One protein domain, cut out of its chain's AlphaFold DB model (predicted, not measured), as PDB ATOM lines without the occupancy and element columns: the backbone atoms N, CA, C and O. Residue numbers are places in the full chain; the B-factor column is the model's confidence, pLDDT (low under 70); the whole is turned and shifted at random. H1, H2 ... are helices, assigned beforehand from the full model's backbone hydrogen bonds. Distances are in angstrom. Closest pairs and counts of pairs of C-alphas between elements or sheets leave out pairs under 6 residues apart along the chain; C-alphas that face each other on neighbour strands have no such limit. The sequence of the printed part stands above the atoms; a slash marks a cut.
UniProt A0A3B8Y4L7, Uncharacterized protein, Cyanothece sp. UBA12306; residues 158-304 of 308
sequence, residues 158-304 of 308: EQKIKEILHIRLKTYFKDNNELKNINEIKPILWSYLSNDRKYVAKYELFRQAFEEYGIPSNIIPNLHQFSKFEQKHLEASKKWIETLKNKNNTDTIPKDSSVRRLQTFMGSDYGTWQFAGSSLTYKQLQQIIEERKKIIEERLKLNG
ATOM      1  N   GLU A 158     -27.042 -60.755   1.236       75.81
ATOM      2  CA  GLU A 158     -27.434 -59.984   0.054       75.81
ATOM      3  C   GLU A 158     -28.281 -58.764   0.432       75.81
ATOM      4  O   GLU A 158     -28.010 -57.656  -0.031       75.81
ATOM      5  N   GLN A 159     -29.247 -58.936   1.338       77.62
ATOM      6  CA  GLN A 159     -30.081 -57.844   1.828       77.62
ATOM      7  C   GLN A 159     -29.259 -56.783   2.569       77.62
ATOM      8  O   GLN A 159     -29.408 -55.592   2.302       77.62
ATOM      9  N   LYS A 160     -28.331 -57.198   3.441       78.56
ATOM     10  CA  LYS A 160     -27.415 -56.268   4.123       78.56
ATOM     11  C   LYS A 160     -26.552 -55.488   3.136       78.56
ATOM     12  O   LYS A 160     -26.333 -54.295   3.325       78.56
ATOM     13  N   ILE A 161     -26.067 -56.148   2.085       75.56
ATOM     14  CA  ILE A 161     -25.282 -55.496   1.033       75.56
ATOM     15  C   ILE A 161     -26.121 -54.413   0.342       75.56
ATOM     16  O   ILE A 161     -25.654 -53.280   0.198       75.56
ATOM     17  N   LYS A 162     -27.372 -54.729  -0.022       77.88
ATOM     18  CA  LYS A 162     -28.313 -53.762  -0.607       77.88
ATOM     19  C   LYS A 162     -28.581 -52.582   0.329       77.88
ATOM     20  O   LYS A 162     -28.488 -51.439  -0.108       77.88
ATOM     21  N   GLU A 163     -28.833 -52.831   1.612       79.31
ATOM     22  CA  GLU A 163     -29.071 -51.783   2.616       79.31
ATOM     23  C   GLU A 163     -27.872 -50.836   2.763       79.31
ATOM     24  O   GLU A 163     -28.028 -49.614   2.738       79.31
ATOM     25  N   ILE A 164     -26.656 -51.382   2.859       76.25
ATOM     26  CA  ILE A 164     -25.433 -50.577   2.960       76.25
ATOM     27  C   ILE A 164     -25.217 -49.755   1.677       76.25
ATOM     28  O   ILE A 164     -24.849 -48.579   1.758       76.25
ATOM     29  N   LEU A 165     -25.454 -50.337   0.493       75.25
ATOM     30  CA  LEU A 165     -25.396 -49.605  -0.779       75.25
ATOM     31  C   LEU A 165     -26.424 -48.472  -0.814       75.25
ATOM     32  O   LEU A 165     -26.073 -47.353  -1.181       75.25
ATOM     33  N   HIS A 166     -27.651 -48.735  -0.369       78.50
ATOM     34  CA  HIS A 166     -28.729 -47.754  -0.315       78.50
ATOM     35  C   HIS A 166     -28.380 -46.570   0.602       78.50
ATOM     36  O   HIS A 166     -28.534 -45.415   0.210       78.50
ATOM     37  N   ILE A 167     -27.835 -46.830   1.798       78.31
ATOM     38  CA  ILE A 167     -27.384 -45.782   2.733       78.31
ATOM     39  C   ILE A 167     -26.286 -44.916   2.101       78.31
ATOM     40  O   ILE A 167     -26.305 -43.686   2.221       78.31
ATOM     41  N   ARG A 168     -25.325 -45.535   1.411       73.88
ATOM     42  CA  ARG A 168     -24.225 -44.816   0.754       73.88
ATOM     43  C   ARG A 168     -24.693 -43.999  -0.439       73.88
ATOM     44  O   ARG A 168     -24.275 -42.854  -0.563       73.88
ATOM     45  N   LEU A 169     -25.577 -44.553  -1.267       75.19
ATOM     46  CA  LEU A 169     -26.223 -43.828  -2.359       75.19
ATOM     47  C   LEU A 169     -26.971 -42.614  -1.810       75.19
ATOM     48  O   LEU A 169     -26.699 -41.496  -2.233       75.19
ATOM     49  N   LYS A 170     -27.796 -42.802  -0.777       78.69
ATOM     50  CA  LYS A 170     -28.503 -41.709  -0.094       78.69
ATOM     51  C   LYS A 170     -27.574 -40.619   0.425       78.69
ATOM     52  O   LYS A 170     -27.898 -39.440   0.325       78.69
ATOM     53  N   THR A 171     -26.421 -41.000   0.965       74.69
ATOM     54  CA  THR A 171     -25.424 -40.046   1.469       74.69
ATOM     55  C   THR A 171     -24.788 -39.276   0.314       74.69
ATOM     56  O   THR A 171     -24.726 -38.055   0.352       74.69
ATOM     57  N   TYR A 172     -24.399 -39.975  -0.753       72.00
ATOM     58  CA  TYR A 172     -23.810 -39.363  -1.938       72.00
ATOM     59  C   TYR A 172     -24.766 -38.381  -2.634       72.00
ATOM     60  O   TYR A 172     -24.345 -37.286  -2.994       72.00
ATOM     61  N   PHE A 173     -26.044 -38.748  -2.783       71.81
ATOM     62  CA  PHE A 173     -27.073 -37.896  -3.391       71.81
ATOM     63  C   PHE A 173     -27.506 -36.723  -2.512       71.81
ATOM     64  O   PHE A 173     -27.972 -35.709  -3.020       71.81
ATOM     65  N   LYS A 174     -27.348 -36.825  -1.189       72.50
ATOM     66  CA  LYS A 174     -27.559 -35.675  -0.303       72.50
ATOM     67  C   LYS A 174     -26.560 -34.553  -0.607       72.50
ATOM     68  O   LYS A 174     -26.917 -33.383  -0.508       72.50
ATOM     69  N   ASP A 175     -25.342 -34.928  -0.991       66.44
ATOM     70  CA  ASP A 175     -24.244 -33.999  -1.259       66.44
ATOM     71  C   ASP A 175     -24.104 -33.656  -2.759       66.44
ATOM     72  O   ASP A 175     -23.409 -32.704  -3.108       66.44
ATOM     73  N   ASN A 176     -24.760 -34.410  -3.654       65.50
ATOM     74  CA  ASN A 176     -24.685 -34.249  -5.110       65.50
ATOM     75  C   ASN A 176     -26.071 -34.421  -5.745       65.50
ATOM     76  O   ASN A 176     -26.681 -35.474  -5.605       65.50
ATOM     77  N   ASN A 177     -26.538 -33.423  -6.500       65.31
ATOM     78  CA  ASN A 177     -27.910 -33.407  -7.020       65.31
ATOM     79  C   ASN A 177     -28.251 -34.618  -7.909       65.31
ATOM     80  O   ASN A 177     -29.338 -35.165  -7.758       65.31
ATOM     81  N   GLU A 178     -27.358 -35.055  -8.810       75.69
ATOM     82  CA  GLU A 178     -27.624 -36.162  -9.746       75.69
ATOM     83  C   GLU A 178     -26.338 -36.859 -10.226       75.69
ATOM     84  O   GLU A 178     -25.283 -36.228 -10.310       75.69
ATOM     85  N   LEU A 179     -26.454 -38.142 -10.603       78.88
ATOM     86  CA  LEU A 179     -25.411 -38.910 -11.292       78.88
ATOM     87  C   LEU A 179     -25.591 -38.804 -12.810       78.88
ATOM     88  O   LEU A 179     -26.614 -39.222 -13.350       78.88
ATOM     89  N   LYS A 180     -24.585 -38.289 -13.513       80.06
ATOM     90  CA  LYS A 180     -24.647 -37.987 -14.953       80.06
ATOM     91  C   LYS A 180     -24.055 -39.080 -15.831       80.06
ATOM     92  O   LYS A 180     -24.370 -39.156 -17.015       80.06
ATOM     93  N   ASN A 181     -23.142 -39.892 -15.299       83.00
ATOM     94  CA  ASN A 181     -22.429 -40.900 -16.084       83.00
ATOM     95  C   ASN A 181     -21.864 -42.045 -15.226       83.00
ATOM     96  O   ASN A 181     -21.742 -41.945 -14.007       83.00
ATOM     97  N   ILE A 182     -21.446 -43.123 -15.898       80.31
ATOM     98  CA  ILE A 182     -20.875 -44.335 -15.280       80.31
ATOM     99  C   ILE A 182     -19.652 -44.024 -14.396       80.31
ATOM    100  O   ILE A 182     -19.424 -44.705 -13.395       80.31
ATOM    101  N   ASN A 183     -18.845 -43.011 -14.737       78.38
ATOM    102  CA  ASN A 183     -17.646 -42.690 -13.957       78.38
ATOM    103  C   ASN A 183     -17.993 -42.136 -12.571       78.38
ATOM    104  O   ASN A 183     -17.224 -42.358 -11.643       78.38
ATOM    105  N   GLU A 184     -19.156 -41.508 -12.408       76.62
ATOM    106  CA  GLU A 184     -19.632 -40.996 -11.117       76.62
ATOM    107  C   GLU A 184     -20.160 -42.114 -10.198       76.62
ATOM    108  O   GLU A 184     -20.173 -41.958  -8.979       76.62
ATOM    109  N   ILE A 185     -20.489 -43.293 -10.747       76.25
ATOM    110  CA  ILE A 185     -20.826 -44.489  -9.953       76.25
ATOM    111  C   ILE A 185     -19.578 -45.143  -9.364       76.25
ATOM    112  O   ILE A 185     -19.644 -45.740  -8.284       76.25
ATOM    113  N   LYS A 186     -18.423 -45.024 -10.036       73.19
ATOM    114  CA  LYS A 186     -17.189 -45.689  -9.600       73.19
ATOM    115  C   LYS A 186     -16.843 -45.355  -8.143       73.19
ATOM    116  O   LYS A 186     -16.681 -46.302  -7.383       73.19
ATOM    117  N   PRO A 187     -16.781 -44.086  -7.685       69.88
ATOM    118  CA  PRO A 187     -16.462 -43.770  -6.291       69.88
ATOM    119  C   PRO A 187     -17.449 -44.361  -5.281       69.88
ATOM    120  O   PRO A 187     -17.032 -44.764  -4.197       69.88
ATOM    121  N   ILE A 188     -18.736 -44.450  -5.627       71.81
ATOM    122  CA  ILE A 188     -19.776 -45.020  -4.757       71.81
ATOM    123  C   ILE A 188     -19.537 -46.516  -4.592       71.81
ATOM    124  O   ILE A 188     -19.435 -47.003  -3.460       71.81
ATOM    125  N   LEU A 189     -19.359 -47.213  -5.718       71.62
ATOM    126  CA  LEU A 189     -18.972 -48.616  -5.746       71.62
ATOM    127  C   LEU A 189     -17.691 -48.816  -4.933       71.62
ATOM    128  O   LEU A 189     -17.647 -49.644  -4.031       71.62
ATOM    129  N   TRP A 190     -16.670 -47.997  -5.167       70.25
ATOM    130  CA  TRP A 190     -15.390 -48.106  -4.479       70.25
ATOM    131  C   TRP A 190     -15.491 -47.882  -2.992       70.25
ATOM    132  O   TRP A 190     -14.868 -48.629  -2.240       70.25
ATOM    133  N   SER A 191     -16.286 -46.911  -2.549       65.62
ATOM    134  CA  SER A 191     -16.518 -46.709  -1.127       65.62
ATOM    135  C   SER A 191     -17.009 -48.016  -0.505       65.62
ATOM    136  O   SER A 191     -16.511 -48.416   0.550       65.62
ATOM    137  N   TYR A 192     -17.947 -48.699  -1.167       66.00
ATOM    138  CA  TYR A 192     -18.531 -49.946  -0.699       66.00
ATOM    139  C   TYR A 192     -17.492 -51.069  -0.680       66.00
ATOM    140  O   TYR A 192     -17.233 -51.657   0.369       66.00
ATOM    141  N   LEU A 193     -16.834 -51.305  -1.820       63.81
ATOM    142  CA  LEU A 193     -15.860 -52.386  -1.975       63.81
ATOM    143  C   LEU A 193     -14.617 -52.199  -1.089       63.81
ATOM    144  O   LEU A 193     -13.972 -53.183  -0.740       63.81
ATOM    145  N   SER A 194     -14.281 -50.957  -0.725       57.97
ATOM    146  CA  SER A 194     -13.080 -50.632   0.053       57.97
ATOM    147  C   SER A 194     -13.331 -50.612   1.561       57.97
ATOM    148  O   SER A 194     -12.462 -51.029   2.330       57.97
ATOM    149  N   ASN A 195     -14.482 -50.117   2.024       57.84
ATOM    150  CA  ASN A 195     -14.701 -49.900   3.460       57.84
ATOM    151  C   ASN A 195     -15.235 -51.141   4.182       57.84
ATOM    152  O   ASN A 195     -14.828 -51.388   5.316       57.84
ATOM    153  N   ASP A 196     -16.066 -51.956   3.531       61.34
ATOM    154  CA  ASP A 196     -16.591 -53.174   4.143       61.34
ATOM    155  C   ASP A 196     -15.757 -54.394   3.744       61.34
ATOM    156  O   ASP A 196     -16.061 -55.118   2.795       61.34
ATOM    157  N   ARG A 197     -14.688 -54.641   4.516       59.38
ATOM    158  CA  ARG A 197     -13.694 -55.722   4.326       59.38
ATOM    159  C   ARG A 197     -14.249 -57.155   4.437       59.38
ATOM    160  O   ARG A 197     -13.483 -58.083   4.669       59.38
ATOM    161  N   LYS A 198     -15.565 -57.352   4.380       66.69
ATOM    162  CA  LYS A 198     -16.204 -58.634   4.709       66.69
ATOM    163  C   LYS A 198     -17.115 -59.182   3.621       66.69
ATOM    164  O   LYS A 198     -17.431 -60.362   3.673       66.69
ATOM    165  N   TYR A 199     -17.531 -58.372   2.648       68.94
ATOM    166  CA  TYR A 199     -18.567 -58.803   1.710       68.94
ATOM    167  C   TYR A 199     -17.994 -59.163   0.339       68.94
ATOM    168  O   TYR A 199     -17.512 -58.303  -0.402       68.94
ATOM    169  N   VAL A 200     -18.099 -60.439  -0.021       76.25
ATOM    170  CA  VAL A 200     -17.889 -60.952  -1.380       76.25
ATOM    171  C   VAL A 200     -19.273 -61.114  -2.008       76.25
ATOM    172  O   VAL A 200     -20.117 -61.807  -1.455       76.25
ATOM    173  N   ALA A 201     -19.537 -60.434  -3.124       78.00
ATOM    174  CA  ALA A 201     -20.879 -60.339  -3.694       78.00
ATOM    175  C   ALA A 201     -20.846 -60.377  -5.223       78.00
ATOM    176  O   ALA A 201     -19.876 -59.939  -5.848       78.00
ATOM    177  N   LYS A 202     -21.920 -60.888  -5.824       84.69
ATOM    178  CA  LYS A 202     -22.092 -60.913  -7.280       84.69
ATOM    179  C   LYS A 202     -22.337 -59.511  -7.843       84.69
ATOM    180  O   LYS A 202     -22.983 -58.689  -7.194       84.69
ATOM    181  N   TYR A 203     -21.857 -59.244  -9.054       86.50
ATOM    182  CA  TYR A 203     -22.054 -57.965  -9.749       86.50
ATOM    183  C   TYR A 203     -23.529 -57.659 -10.012       86.50
ATOM    184  O   TYR A 203     -23.942 -56.502  -9.946       86.50
ATOM    185  N   GLU A 204     -24.341 -58.692 -10.222       85.25
ATOM    186  CA  GLU A 204     -25.789 -58.578 -10.357       85.25
ATOM    187  C   GLU A 204     -26.433 -57.940  -9.125       85.25
ATOM    188  O   GLU A 204     -27.357 -57.147  -9.269       85.25
ATOM    189  N   LEU A 205     -25.921 -58.221  -7.924       83.00
ATOM    190  CA  LEU A 205     -26.467 -57.662  -6.690       83.00
ATOM    191  C   LEU A 205     -26.232 -56.150  -6.605       83.00
ATOM    192  O   LEU A 205     -27.129 -55.403  -6.220       83.00
ATOM    193  N   PHE A 206     -25.043 -55.691  -7.007       83.62
ATOM    194  CA  PHE A 206     -24.739 -54.261  -7.089       83.62
ATOM    195  C   PHE A 206     -25.644 -53.571  -8.101       83.62
ATOM    196  O   PHE A 206     -26.215 -52.525  -7.805       83.62
ATOM    197  N   ARG A 207     -25.804 -54.179  -9.279       87.19
ATOM    198  CA  ARG A 207     -26.689 -53.668 -10.321       87.19
ATOM    199  C   ARG A 207     -28.133 -53.547  -9.832       87.19
ATOM    200  O   ARG A 207     -28.698 -52.469  -9.960       87.19
ATOM    201  N   GLN A 208     -28.680 -54.597  -9.219       84.62
ATOM    202  CA  GLN A 208     -30.025 -54.573  -8.635       84.62
ATOM    203  C   GLN A 208     -30.170 -53.464  -7.592       84.62
ATOM    204  O   GLN A 208     -31.149 -52.733  -7.622       84.62
ATOM    205  N   ALA A 209     -29.184 -53.290  -6.708       82.06
ATOM    206  CA  ALA A 209     -29.227 -52.235  -5.699       82.06
ATOM    207  C   ALA A 209     -29.256 -50.824  -6.317       82.06
ATOM    208  O   ALA A 209     -29.957 -49.948  -5.818       82.06
ATOM    209  N   PHE A 210     -28.512 -50.592  -7.406       84.88
ATOM    210  CA  PHE A 210     -28.565 -49.322  -8.135       84.88
ATOM    211  C   PHE A 210     -29.914 -49.129  -8.848       84.88
ATOM    212  O   PHE A 210     -30.479 -48.040  -8.784       84.88
ATOM    213  N   GLU A 211     -30.448 -50.174  -9.485       87.62
ATOM    214  CA  GLU A 211     -31.760 -50.138 -10.151       87.62
ATOM    215  C   GLU A 211     -32.891 -49.858  -9.142       87.62
ATOM    216  O   GLU A 211     -33.705 -48.968  -9.371       87.62
ATOM    217  N   GLU A 212     -32.894 -50.532  -7.987       83.56
ATOM    218  CA  GLU A 212     -33.857 -50.326  -6.891       83.56
ATOM    219  C   GLU A 212     -33.788 -48.912  -6.294       83.56
ATOM    220  O   GLU A 212     -34.795 -48.382  -5.828       83.56
ATOM    221  N   TYR A 213     -32.611 -48.279  -6.317       82.69
ATOM    222  CA  TYR A 213     -32.443 -46.891  -5.887       82.69
ATOM    223  C   TYR A 213     -32.958 -45.875  -6.930       82.69
ATOM    224  O   TYR A 213     -33.104 -44.695  -6.620       82.69
ATOM    225  N   GLY A 214     -33.240 -46.307  -8.163       85.56
ATOM    226  CA  GLY A 214     -33.692 -45.434  -9.251       85.56
ATOM    227  C   GLY A 214     -32.561 -44.863 -10.109       85.56
ATOM    228  O   GLY A 214     -32.757 -43.866 -10.801       85.56
ATOM    229  N   ILE A 215     -31.373 -45.475 -10.087       84.50
ATOM    230  CA  ILE A 215     -30.284 -45.109 -10.997       84.50
ATOM    231  C   ILE A 215     -30.644 -45.546 -12.431       84.50
ATOM    232  O   ILE A 215     -30.947 -46.721 -12.645       84.50
ATOM    233  N   PRO A 216     -30.563 -44.660 -13.442       86.75
ATOM    234  CA  PRO A 216     -30.811 -45.035 -14.831       86.75
ATOM    235  C   PRO A 216     -29.890 -46.167 -15.321       86.75
ATOM    236  O   PRO A 216     -28.670 -46.115 -15.169       86.75
ATOM    237  N   SER A 217     -30.446 -47.194 -15.970       86.88
ATOM    238  CA  SER A 217     -29.678 -48.385 -16.375       86.88
ATOM    239  C   SER A 217     -28.523 -48.095 -17.343       86.88
ATOM    240  O   SER A 217     -27.573 -48.868 -17.404       86.88
ATOM    241  N   ASN A 218     -28.576 -46.987 -18.088       86.88
ATOM    242  CA  ASN A 218     -27.503 -46.546 -18.986       86.88
ATOM    243  C   ASN A 218     -26.271 -45.999 -18.243       86.88
ATOM    244  O   ASN A 218     -25.198 -45.920 -18.843       86.88
ATOM    245  N   ILE A 219     -26.410 -45.622 -16.968       87.75
ATOM    246  CA  ILE A 219     -25.289 -45.177 -16.133       87.75
ATOM    247  C   ILE A 219     -24.806 -46.255 -15.156       87.75
ATOM    248  O   ILE A 219     -23.724 -46.104 -14.594       87.75
ATOM    249  N   ILE A 220     -25.536 -47.364 -14.994       87.56
ATOM    250  CA  ILE A 220     -25.099 -48.510 -14.184       87.56
ATOM    251  C   ILE A 220     -24.062 -49.336 -14.962       87.56
ATOM    252  O   ILE A 220     -24.316 -49.704 -16.111       87.56
ATOM    253  N   PRO A 221     -22.904 -49.682 -14.366       86.56
ATOM    254  CA  PRO A 221     -21.946 -50.563 -15.014       86.56
ATOM    255  C   PRO A 221     -22.571 -51.920 -15.364       86.56
ATOM    256  O   PRO A 221     -23.256 -52.544 -14.554       86.56
ATOM    257  N   ASN A 222     -22.295 -52.425 -16.561       88.12
ATOM    258  CA  ASN A 222     -22.580 -53.817 -16.893       88.12
ATOM    259  C   ASN A 222     -21.543 -54.765 -16.251       88.12
ATOM    260  O   ASN A 222     -20.508 -54.332 -15.738       88.12
ATOM    261  N   LEU A 223     -21.798 -56.077 -16.307       86.38
ATOM    262  CA  LEU A 223     -20.933 -57.101 -15.697       86.38
ATOM    263  C   LEU A 223     -19.473 -57.011 -16.170       86.38
ATOM    264  O   LEU A 223     -18.549 -57.119 -15.368       86.38
ATOM    265  N   HIS A 224     -19.258 -56.745 -17.462       86.81
ATOM    266  CA  HIS A 224     -17.919 -56.599 -18.032       86.81
ATOM    267  C   HIS A 224     -17.203 -55.336 -17.524       86.81
ATOM    268  O   HIS A 224     -15.994 -55.339 -17.275       86.81
ATOM    269  N   GLN A 225     -17.939 -54.240 -17.338       87.62
ATOM    270  CA  GLN A 225     -17.401 -53.011 -16.758       87.62
ATOM    271  C   GLN A 225     -17.033 -53.217 -15.284       87.62
ATOM    272  O   GLN A 225     -15.932 -52.826 -14.898       87.62
ATOM    273  N   PHE A 226     -17.873 -53.905 -14.501       85.19
ATOM    274  CA  PHE A 226     -17.542 -54.298 -13.126       85.19
ATOM    275  C   PHE A 226     -16.263 -55.138 -13.060       85.19
ATOM    276  O   PHE A 226     -15.340 -54.779 -12.326       85.19
ATOM    277  N   SER A 227     -16.144 -56.183 -13.889       87.19
ATOM    278  CA  SER A 227     -14.933 -57.013 -13.912       87.19
ATOM    279  C   SER A 227     -13.689 -56.206 -14.275       87.19
ATOM    280  O   SER A 227     -12.638 -56.362 -13.658       87.19
ATOM    281  N   LYS A 228     -13.803 -55.300 -15.255       86.69
ATOM    282  CA  LYS A 228     -12.685 -54.457 -15.695       86.69
ATOM    283  C   LYS A 228     -12.241 -53.496 -14.595       86.69
ATOM    284  O   LYS A 228     -11.049 -53.225 -14.464       86.69
ATOM    285  N   PHE A 229     -13.181 -52.968 -13.816       83.19
ATOM    286  CA  PHE A 229     -12.877 -52.121 -12.669       83.19
ATOM    287  C   PHE A 229     -12.109 -52.902 -11.600       83.19
ATOM    288  O   PHE A 229     -11.043 -52.458 -11.174       83.19
ATOM    289  N   GLU A 230     -12.592 -54.083 -11.220       84.00
ATOM    290  CA  GLU A 230     -11.946 -54.906 -10.193       84.00
ATOM    291  C   GLU A 230     -10.586 -55.465 -10.619       84.00
ATOM    292  O   GLU A 230      -9.659 -55.468  -9.814       84.00
ATOM    293  N   GLN A 231     -10.414 -55.860 -11.882       86.44
ATOM    294  CA  GLN A 231      -9.111 -56.289 -12.403       86.44
ATOM    295  C   GLN A 231      -8.069 -55.174 -12.314       86.44
ATOM    296  O   GLN A 231      -6.965 -55.393 -11.820       86.44
ATOM    297  N   LYS A 232      -8.419 -53.951 -12.729       83.12
ATOM    298  CA  LYS A 232      -7.513 -52.801 -12.586       83.12
ATOM    299  C   LYS A 232      -7.140 -52.555 -11.128       83.12
ATOM    300  O   LYS A 232      -5.994 -52.230 -10.825       83.12
ATOM    301  N   HIS A 233      -8.104 -52.728 -10.232       77.19
ATOM    302  CA  HIS A 233      -7.887 -52.572  -8.806       77.19
ATOM    303  C   HIS A 233      -6.970 -53.662  -8.230       77.19
ATOM    304  O   HIS A 233      -6.099 -53.386  -7.398       77.19
ATOM    305  N   LEU A 234      -7.139 -54.904  -8.679       85.44
ATOM    306  CA  LEU A 234      -6.276 -56.015  -8.308       85.44
ATOM    307  C   LEU A 234      -4.824 -55.747  -8.722       85.44
ATOM    308  O   LEU A 234      -3.922 -55.880  -7.895       85.44
ATOM    309  N   GLU A 235      -4.602 -55.299  -9.958       84.94
ATOM    310  CA  GLU A 235      -3.265 -54.961 -10.462       84.94
ATOM    311  C   GLU A 235      -2.630 -53.799  -9.689       84.94
ATOM    312  O   GLU A 235      -1.463 -53.868  -9.293       84.94
ATOM    313  N   ALA A 236      -3.410 -52.761  -9.374       79.12
ATOM    314  CA  ALA A 236      -2.949 -51.676  -8.513       79.12
ATOM    315  C   ALA A 236      -2.542 -52.191  -7.119       79.12
ATOM    316  O   ALA A 236      -1.480 -51.828  -6.611       79.12
ATOM    317  N   SER A 237      -3.344 -53.080  -6.524       80.50
ATOM    318  CA  SER A 237      -3.067 -53.670  -5.207       80.50
ATOM    319  C   SER A 237      -1.787 -54.513  -5.219       80.50
ATOM    320  O   SER A 237      -0.958 -54.374  -4.320       80.50
ATOM    321  N   LYS A 238      -1.581 -55.338  -6.260       86.06
ATOM    322  CA  LYS A 238      -0.355 -56.134  -6.460       86.06
ATOM    323  C   LYS A 238       0.890 -55.233  -6.512       86.06
ATOM    324  O   LYS A 238       1.829 -55.451  -5.745       86.06
ATOM    325  N   LYS A 239       0.859 -54.178  -7.336       83.25
ATOM    326  CA  LYS A 239       1.963 -53.209  -7.479       83.25
ATOM    327  C   LYS A 239       2.295 -52.491  -6.166       83.25
ATOM    328  O   LYS A 239       3.460 -52.240  -5.853       83.25
ATOM    329  N   TRP A 240       1.276 -52.161  -5.376       78.00
ATOM    330  CA  TRP A 240       1.470 -51.526  -4.073       78.00
ATOM    331  C   TRP A 240       2.106 -52.459  -3.051       78.00
ATOM    332  O   TRP A 240       3.034 -52.043  -2.366       78.00
ATOM    333  N   ILE A 241       1.657 -53.713  -2.971       83.38
ATOM    334  CA  ILE A 241       2.265 -54.711  -2.080       83.38
ATOM    335  C   ILE A 241       3.758 -54.858  -2.393       83.38
ATOM    336  O   ILE A 241       4.578 -54.847  -1.481       83.38
ATOM    337  N   GLU A 242       4.130 -54.925  -3.672       82.50
ATOM    338  CA  GLU A 242       5.535 -54.972  -4.096       82.50
ATOM    339  C   GLU A 242       6.315 -53.714  -3.688       82.50
ATOM    340  O   GLU A 242       7.410 -53.806  -3.135       82.50
ATOM    341  N   THR A 243       5.720 -52.534  -3.870       80.31
ATOM    342  CA  THR A 243       6.332 -51.262  -3.454       80.31
ATOM    343  C   THR A 243       6.563 -51.208  -1.940       80.31
ATOM    344  O   THR A 243       7.586 -50.693  -1.487       80.31
ATOM    345  N   LEU A 244       5.624 -51.739  -1.151       78.56
ATOM    346  CA  LEU A 244       5.686 -51.745   0.310       78.56
ATOM    347  C   LEU A 244       6.687 -52.765   0.858       78.56
ATOM    348  O   LEU A 244       7.336 -52.465   1.855       78.56
ATOM    349  N   LYS A 245       6.892 -53.905   0.184       80.25
ATOM    350  CA  LYS A 245       7.925 -54.892   0.555       80.25
ATOM    351  C   LYS A 245       9.337 -54.301   0.586       80.25
ATOM    352  O   LYS A 245      10.172 -54.758   1.358       80.25
ATOM    353  N   ASN A 246       9.586 -53.275  -0.228       74.56
ATOM    354  CA  ASN A 246      10.878 -52.593  -0.324       74.56
ATOM    355  C   ASN A 246      11.046 -51.458   0.708       74.56
ATOM    356  O   ASN A 246      12.040 -50.732   0.670       74.56
ATOM    357  N   LYS A 247      10.069 -51.250   1.602       75.62
ATOM    358  CA  LYS A 247      10.108 -50.235   2.666       75.62
ATOM    359  C   LYS A 247      10.404 -50.884   4.018       75.62
ATOM    360  O   LYS A 247      10.061 -52.036   4.259       75.62
ATOM    361  N   ASN A 248      11.038 -50.131   4.916       69.62
ATOM    362  CA  ASN A 248      11.387 -50.637   6.237       69.62
ATOM    363  C   ASN A 248      10.111 -50.828   7.080       69.62
ATOM    364  O   ASN A 248       9.351 -49.888   7.313       69.62
ATOM    365  N   ASN A 249       9.852 -52.062   7.516       65.81
ATOM    366  CA  ASN A 249       8.542 -52.500   8.022       65.81
ATOM    367  C   ASN A 249       8.102 -51.854   9.351       65.81
ATOM    368  O   ASN A 249       6.923 -51.933   9.710       65.81
ATOM    369  N   THR A 250       9.032 -51.237  10.080       61.03
ATOM    370  CA  THR A 250       8.811 -50.589  11.382       61.03
ATOM    371  C   THR A 250       8.575 -49.088  11.281       61.03
ATOM    372  O   THR A 250       8.094 -48.491  12.244       61.03
ATOM    373  N   ASP A 251       8.880 -48.476  10.135       69.25
ATOM    374  CA  ASP A 251       8.737 -47.036   9.976       69.25
ATOM    375  C   ASP A 251       7.255 -46.665   9.944       69.25
ATOM    376  O   ASP A 251       6.423 -47.283   9.263       69.25
ATOM    377  N   THR A 252       6.918 -45.633  10.712       64.12
ATOM    378  CA  THR A 252       5.597 -45.023  10.633       64.12
ATOM    379  C   THR A 252       5.492 -44.242   9.333       64.12
ATOM    380  O   THR A 252       6.424 -43.558   8.910       64.12
ATOM    381  N   ILE A 253       4.341 -44.354   8.677       64.50
ATOM    382  CA  ILE A 253       4.079 -43.629   7.441       64.50
ATOM    383  C   ILE A 253       4.102 -42.121   7.755       64.50
ATOM    384  O   ILE A 253       3.279 -41.668   8.564       64.50
ATOM    385  N   PRO A 254       5.005 -41.324   7.141       58.25
ATOM    386  CA  PRO A 254       5.110 -39.900   7.442       58.25
ATOM    387  C   PRO A 254       3.776 -39.197   7.193       58.25
ATOM    388  O   PRO A 254       3.116 -39.464   6.183       58.25
ATOM    389  N   LYS A 255       3.385 -38.278   8.088       55.62
ATOM    390  CA  LYS A 255       2.085 -37.584   8.018       55.62
ATOM    391  C   LYS A 255       1.866 -36.836   6.689       55.62
ATOM    392  O   LYS A 255       0.725 -36.764   6.241       55.62
ATOM    393  N   ASP A 256       2.948 -36.393   6.045       52.22
ATOM    394  CA  ASP A 256       2.936 -35.674   4.760       52.22
ATOM    395  C   ASP A 256       3.290 -36.536   3.545       52.22
ATOM    396  O   ASP A 256       3.243 -36.063   2.402       52.22
ATOM    397  N   SER A 257       3.634 -37.810   3.765       47.00
ATOM    398  CA  SER A 257       4.009 -38.697   2.669       47.00
ATOM    399  C   SER A 257       2.837 -38.893   1.706       47.00
ATOM    400  O   SER A 257       1.668 -39.001   2.092       47.00
ATOM    401  N   SER A 258       3.174 -39.024   0.427       42.91
ATOM    402  CA  SER A 258       2.310 -39.507  -0.658       42.91
ATOM    403  C   SER A 258       1.578 -40.826  -0.343       42.91
ATOM    404  O   SER A 258       0.692 -41.222  -1.086       42.91
ATOM    405  N   VAL A 259       1.902 -41.484   0.773       43.31
ATOM    406  CA  VAL A 259       1.259 -42.692   1.295       43.31
ATOM    407  C   VAL A 259      -0.004 -42.370   2.117       43.31
ATOM    408  O   VAL A 259      -0.990 -43.092   2.004       43.31
ATOM    409  N   ARG A 260      -0.052 -41.254   2.872       43.69
ATOM    410  CA  ARG A 260      -1.324 -40.725   3.429       43.69
ATOM    411  C   ARG A 260      -2.193 -40.112   2.334       43.69
ATOM    412  O   ARG A 260      -3.415 -40.233   2.370       43.69
ATOM    413  N   ARG A 261      -1.551 -39.543   1.309       43.03
ATOM    414  CA  ARG A 261      -2.160 -39.215   0.015       43.03
ATOM    415  C   ARG A 261      -2.164 -40.420  -0.937       43.03
ATOM    416  O   ARG A 261      -1.941 -40.281  -2.136       43.03
ATOM    417  N   LEU A 262      -2.660 -41.562  -0.454       47.62
ATOM    418  CA  LEU A 262      -3.347 -42.546  -1.308       47.62
ATOM    419  C   LEU A 262      -4.596 -41.941  -2.010       47.62
ATOM    420  O   LEU A 262      -5.354 -42.627  -2.688       47.62
ATOM    421  N   GLN A 263      -4.792 -40.627  -1.858       38.47
ATOM    422  CA  GLN A 263      -5.741 -39.781  -2.551       38.47
ATOM    423  C   GLN A 263      -5.360 -39.399  -3.992       38.47
ATOM    424  O   GLN A 263      -6.263 -39.011  -4.723       38.47
ATOM    425  N   THR A 264      -4.089 -39.456  -4.422       33.91
ATOM    426  CA  THR A 264      -3.699 -38.723  -5.654       33.91
ATOM    427  C   THR A 264      -3.184 -39.587  -6.811       33.91
ATOM    428  O   THR A 264      -3.387 -39.213  -7.960       33.91
ATOM    429  N   PHE A 265      -2.595 -40.766  -6.572       31.47
ATOM    430  CA  PHE A 265      -2.140 -41.628  -7.686       31.47
ATOM    431  C   PHE A 265      -3.249 -42.517  -8.279       31.47
ATOM    432  O   PHE A 265      -3.096 -43.078  -9.358       31.47
ATOM    433  N   MET A 266      -4.397 -42.583  -7.602       38.81
ATOM    434  CA  MET A 266      -5.664 -43.136  -8.095       38.81
ATOM    435  C   MET A 266      -6.523 -42.026  -8.730       38.81
ATOM    436  O   MET A 266      -7.742 -41.981  -8.551       38.81
ATOM    437  N   GLY A 267      -5.850 -41.086  -9.410       32.50
ATOM    438  CA  GLY A 267      -6.416 -39.867  -9.982       32.50
ATOM    439  C   GLY A 267      -7.698 -40.126 -10.771       32.50
ATOM    440  O   GLY A 267      -7.759 -41.055 -11.573       32.50
ATOM    441  N   SER A 268      -8.714 -39.311 -10.475       41.62
ATOM    442  CA  SER A 268     -10.017 -39.140 -11.148       41.62
ATOM    443  C   SER A 268     -10.924 -40.362 -11.380       41.62
ATOM    444  O   SER A 268     -12.118 -40.166 -11.566       41.62
ATOM    445  N   ASP A 269     -10.429 -41.601 -11.320       41.75
ATOM    446  CA  ASP A 269     -11.175 -42.800 -11.737       41.75
ATOM    447  C   ASP A 269     -11.461 -43.816 -10.613       41.75
ATOM    448  O   ASP A 269     -12.339 -44.669 -10.781       41.75
ATOM    449  N   TYR A 270     -10.730 -43.778  -9.487       44.66
ATOM    450  CA  TYR A 270     -10.711 -44.904  -8.528       44.66
ATOM    451  C   TYR A 270     -10.941 -44.535  -7.050       44.66
ATOM    452  O   TYR A 270     -10.837 -45.395  -6.176       44.66
ATOM    453  N   GLY A 271     -11.335 -43.290  -6.766       43.22
ATOM    454  CA  GLY A 271     -11.711 -42.841  -5.421       43.22
ATOM    455  C   GLY A 271     -10.536 -42.652  -4.449       43.22
ATOM    456  O   GLY A 271      -9.432 -43.161  -4.635       43.22
ATOM    457  N   THR A 272     -10.777 -41.875  -3.396       45.09
ATOM    458  CA  THR A 272      -9.801 -41.527  -2.357       45.09
ATOM    459  C   THR A 272      -9.785 -42.575  -1.242       45.09
ATOM    460  O   THR A 272     -10.799 -42.844  -0.602       45.09
ATOM    461  N   TRP A 273      -8.614 -43.151  -0.965       48.38
ATOM    462  CA  TRP A 273      -8.433 -44.123   0.116       48.38
ATOM    463  C   TRP A 273      -8.015 -43.378   1.377       48.38
ATOM    464  O   TRP A 273      -6.852 -43.012   1.541       48.38
ATOM    465  N   GLN A 274      -8.979 -43.110   2.255       48.75
ATOM    466  CA  GLN A 274      -8.709 -42.500   3.552       48.75
ATOM    467  C   GLN A 274      -8.549 -43.588   4.611       48.75
ATOM    468  O   GLN A 274      -9.484 -44.321   4.925       48.75
ATOM    469  N   PHE A 275      -7.350 -43.685   5.176       52.53
ATOM    470  CA  PHE A 275      -7.104 -44.488   6.365       52.53
ATOM    471  C   PHE A 275      -7.286 -43.576   7.577       52.53
ATOM    472  O   PHE A 275      -6.411 -42.771   7.898       52.53
ATOM    473  N   ALA A 276      -8.454 -43.657   8.213       41.38
ATOM    474  CA  ALA A 276      -8.716 -42.957   9.463       41.38
ATOM    475  C   ALA A 276      -7.988 -43.688  10.601       41.38
ATOM    476  O   ALA A 276      -8.345 -44.812  10.947       41.38
ATOM    477  N   GLY A 277      -6.940 -43.077  11.154       46.56
ATOM    478  CA  GLY A 277      -6.219 -43.644  12.292       46.56
ATOM    479  C   GLY A 277      -4.817 -43.073  12.493       46.56
ATOM    480  O   GLY A 277      -4.173 -42.577  11.565       46.56
ATOM    481  N   SER A 278      -4.361 -43.132  13.742       53.12
ATOM    482  CA  SER A 278      -2.981 -42.896  14.182       53.12
ATOM    483  C   SER A 278      -1.955 -43.615  13.296       53.12
ATOM    484  O   SER A 278      -2.271 -44.621  12.671       53.12
ATOM    485  N   SER A 279      -0.739 -43.067  13.236       64.75
ATOM    486  CA  SER A 279       0.435 -43.544  12.481       64.75
ATOM    487  C   SER A 279       0.437 -45.048  12.156       64.75
ATOM    488  O   SER A 279       0.917 -45.855  12.951       64.75
ATOM    489  N   LEU A 280      -0.075 -45.414  10.976       70.12
ATOM    490  CA  LEU A 280       0.058 -46.763  10.429       70.12
ATOM    491  C   LEU A 280       1.529 -47.015  10.092       70.12
ATOM    492  O   LEU A 280       2.197 -46.146   9.523       70.12
ATOM    493  N   THR A 281       2.029 -48.203  10.413       79.12
ATOM    494  CA  THR A 281       3.319 -48.667   9.887       79.12
ATOM    495  C   THR A 281       3.157 -49.173   8.454       79.12
ATOM    496  O   THR A 281       2.058 -49.558   8.037       79.12
ATOM    497  N   TYR A 282       4.252 -49.225   7.692       78.31
ATOM    498  CA  TYR A 282       4.236 -49.835   6.355       78.31
ATOM    499  C   TYR A 282       3.745 -51.292   6.380       78.31
ATOM    500  O   TYR A 282       2.970 -51.684   5.508       78.31
ATOM    501  N   LYS A 283       4.091 -52.058   7.426       80.88
ATOM    502  CA  LYS A 283       3.614 -53.435   7.627       80.88
ATOM    503  C   LYS A 283       2.094 -53.517   7.800       80.88
ATOM    504  O   LYS A 283       1.450 -54.370   7.196       80.88
ATOM    505  N   GLN A 284       1.507 -52.626   8.601       80.88
ATOM    506  CA  GLN A 284       0.052 -52.585   8.793       80.88
ATOM    507  C   GLN A 284      -0.671 -52.194   7.502       80.88
ATOM    508  O   GLN A 284      -1.695 -52.785   7.167       80.88
ATOM    509  N   LEU A 285      -0.131 -51.233   6.747       78.94
ATOM    510  CA  LEU A 285      -0.690 -50.861   5.448       78.94
ATOM    511  C   LEU A 285      -0.619 -52.025   4.451       78.94
ATOM    512  O   LEU A 285      -1.608 -52.299   3.774       78.94
ATOM    513  N   GLN A 286       0.512 -52.733   4.393       82.75
ATOM    514  CA  GLN A 286       0.666 -53.913   3.544       82.75
ATOM    515  C   GLN A 286      -0.389 -54.973   3.879       82.75
ATOM    516  O   GLN A 286      -1.071 -55.443   2.973       82.75
ATOM    517  N   GLN A 287      -0.586 -55.285   5.164       84.44
ATOM    518  CA  GLN A 287      -1.596 -56.252   5.596       84.44
ATOM    519  C   GLN A 287      -3.010 -55.843   5.157       84.44
ATOM    520  O   GLN A 287      -3.760 -56.669   4.642       84.44
ATOM    521  N   ILE A 288      -3.372 -54.562   5.290       80.25
ATOM    522  CA  ILE A 288      -4.689 -54.072   4.852       80.25
ATOM    523  C   ILE A 288      -4.867 -54.235   3.335       80.25
ATOM    524  O   ILE A 288      -5.952 -54.599   2.874       80.25
ATOM    525  N   ILE A 289      -3.826 -53.958   2.545       80.88
ATOM    526  CA  ILE A 289      -3.886 -54.106   1.085       80.88
ATOM    527  C   ILE A 289      -3.943 -55.590   0.695       80.88
ATOM    528  O   ILE A 289      -4.694 -55.934  -0.214       80.88
ATOM    529  N   GLU A 290      -3.228 -56.475   1.391       86.44
ATOM    530  CA  GLU A 290      -3.291 -57.927   1.172       86.44
ATOM    531  C   GLU A 290      -4.678 -58.507   1.486       86.44
ATOM    532  O   GLU A 290      -5.224 -59.258   0.675       86.44
ATOM    533  N   GLU A 291      -5.295 -58.109   2.603       84.62
ATOM    534  CA  GLU A 291      -6.677 -58.484   2.941       84.62
ATOM    535  C   GLU A 291      -7.653 -58.051   1.839       84.62
ATOM    536  O   GLU A 291      -8.483 -58.839   1.381       84.62
ATOM    537  N   ARG A 292      -7.528 -56.808   1.360       79.69
ATOM    538  CA  ARG A 292      -8.382 -56.278   0.286       79.69
ATOM    539  C   ARG A 292      -8.151 -56.991  -1.039       79.69
ATOM    540  O   ARG A 292      -9.119 -57.324  -1.717       79.69
ATOM    541  N   LYS A 293      -6.890 -57.259  -1.386       86.81
ATOM    542  CA  LYS A 293      -6.513 -58.030  -2.572       86.81
ATOM    543  C   LYS A 293      -7.250 -59.371  -2.579       86.81
ATOM    544  O   LYS A 293      -7.909 -59.677  -3.567       86.81
ATOM    545  N   LYS A 294      -7.216 -60.116  -1.470       88.56
ATOM    546  CA  LYS A 294      -7.879 -61.424  -1.350       88.56
ATOM    547  C   LYS A 294      -9.387 -61.345  -1.626       88.56
ATOM    548  O   LYS A 294      -9.906 -62.144  -2.396       88.56
ATOM    549  N   ILE A 295     -10.067 -60.345  -1.065       84.56
ATOM    550  CA  ILE A 295     -11.511 -60.128  -1.275       84.56
ATOM    551  C   ILE A 295     -11.825 -59.869  -2.754       84.56
ATOM    552  O   ILE A 295     -12.812 -60.380  -3.276       84.56
ATOM    553  N   ILE A 296     -10.987 -59.090  -3.444       85.06
ATOM    554  CA  ILE A 296     -11.160 -58.804  -4.876       85.06
ATOM    555  C   ILE A 296     -10.950 -60.070  -5.705       85.06
ATOM    556  O   ILE A 296     -11.726 -60.336  -6.616       85.06
ATOM    557  N   GLU A 297      -9.938 -60.877  -5.383       89.69
ATOM    558  CA  GLU A 297      -9.703 -62.155  -6.062       89.69
ATOM    559  C   GLU A 297     -10.879 -63.122  -5.866       89.69
ATOM    560  O   GLU A 297     -11.314 -63.765  -6.822       89.69
ATOM    561  N   GLU A 298     -11.424 -63.209  -4.651       88.69
ATOM    562  CA  GLU A 298     -12.615 -64.006  -4.344       88.69
ATOM    563  C   GLU A 298     -13.846 -63.501  -5.106       88.69
ATOM    564  O   GLU A 298     -14.591 -64.306  -5.666       88.69
ATOM    565  N   ARG A 299     -14.037 -62.180  -5.207       86.50
ATOM    566  CA  ARG A 299     -15.170 -61.595  -5.934       86.50
ATOM    567  C   ARG A 299     -15.053 -61.791  -7.442       86.50
ATOM    568  O   ARG A 299     -16.029 -62.183  -8.076       86.50
ATOM    569  N   LEU A 300     -13.868 -61.603  -8.014       87.75
ATOM    570  CA  LEU A 300     -13.607 -61.894  -9.424       87.75
ATOM    571  C   LEU A 300     -13.900 -63.369  -9.740       87.75
ATOM    572  O   LEU A 300     -14.620 -63.653 -10.696       87.75
ATOM    573  N   LYS A 301     -13.439 -64.298  -8.891       89.19
ATOM    574  CA  LYS A 301     -13.741 -65.734  -9.023       89.19
ATOM    575  C   LYS A 301     -15.237 -66.026  -8.920       89.19
ATOM    576  O   LYS A 301     -15.763 -66.765  -9.749       89.19
ATOM    577  N   LEU A 302     -15.928 -65.427  -7.947       85.50
ATOM    578  CA  LEU A 302     -17.378 -65.571  -7.768       85.50
ATOM    579  C   LEU A 302     -18.159 -65.140  -9.022       85.50
ATOM    580  O   LEU A 302     -19.194 -65.723  -9.331       85.50
ATOM    581  N   ASN A 303     -17.645 -64.148  -9.751       86.06
ATOM    582  CA  ASN A 303     -18.237 -63.622 -10.979       86.06
ATOM    583  C   ASN A 303     -17.666 -64.273 -12.258       86.06
ATOM    584  O   ASN A 303     -17.813 -63.727 -13.350       86.06
ATOM    585  N   GLY A 304     -17.002 -65.430 -12.146       86.44
ATOM    586  CA  GLY A 304     -16.503 -66.197 -13.293       86.44
ATOM    587  C   GLY A 304     -15.305 -65.571 -14.016       86.44
ATOM    588  O   GLY A 304     -14.970 -65.980 -15.127       86.44
TER     589      GLY A 304
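AT A GLANCE: This is residues 158 to 304 of the 308 residues of an uncharacterized protein of Cyanothece sp. UBA12306 (UniProt A0A3B8Y4L7). A long helical hairpin, H4 and H5, makes the longest axis, and three shorter helices, H1, H2 and H3, gather at the end where H4 begins, H1 crossing both H2 and H3. From the other end of the hairpin a long stretch with no named element, residues 246 to 281, loops out and folds back toward H2 before it returns to the beginning of H5. The printed part has 147 residues with five named helices, H1 to H5 in that order, and no named strand; the class is all helix. The whole is compact, with a radius of gyration of the C-alphas of 16.1 A and spans of 47 by 35 by 25 A.

HOW THE PARTS SIT: H1, residues 158 to 175, touches H2, residues 182 to 195, through residues 164 to 172 of H1 and 188 to 192 of H2 alone. The closest C-alphas are those of Leu 165 and Tyr 192, 6.9 A apart, and the helices run opposite ways at a steep tilt of 57 degrees. With residues 158 to 166 alone, H1 touches H3, residues 203 to 212, at a steep tilt of 54 degrees, the same way; the closest C-alphas, of Lys 162 and Ala 209, are 5.4 A apart. H2 and H3 are only just apart, their closest C-alphas 8.2 A from each other. H3 and H4, residues 223 to 245, only just touch, with 3 pairs of C-alphas within 8 A, the closest being those of Tyr 203 and Leu 223 at 6.1 A; H4 does so with residues 223 to 226 alone. H2 and H4 are near each other, with 9 pairs of C-alphas within 10 A. H4 and H5, residues 282 to 302, form a helical hairpin: they touch at a shallow tilt of 26 degrees, opposite ways, the C-alphas of Ile 241 and Gln 286 being closest at 5.9 A. H2 and H5 are close but not clearly touching, with the C-alphas of Ser 194 and Arg 292 at 7.3 A. H1 is apart from H4 and H5. Every O i to N i+4 pair is within hydrogen-bond range in H1, H3, H4 and H5, and 7 of 10 are in H2.

IN THESE COORDINATES: H1 begins at C-alpha 158 (-27.434, -59.984, 0.054) and measures 26.2 A from first to last C-alpha. H2 measures 20.5 A and H3 14.3 A. H4 begins at C-alpha 223 (-20.933, -57.101, -15.697) and measures 33.2 A. H5 measures 30.2 A and ends at C-alpha 302 (-17.378, -65.571, -7.768).

THE WHOLE: The two C-alphas farthest apart, those of Gly 214 and Asn 248, are 47.9 A from each other. The printed part has no cut. The link from H4 to H5, 36 residues, is long, and the other three are short. The mean pLDDT of the printed part is 73.0; it is under 70 at residues 175 to 177, 187, 191 to 199 and 248 to 279.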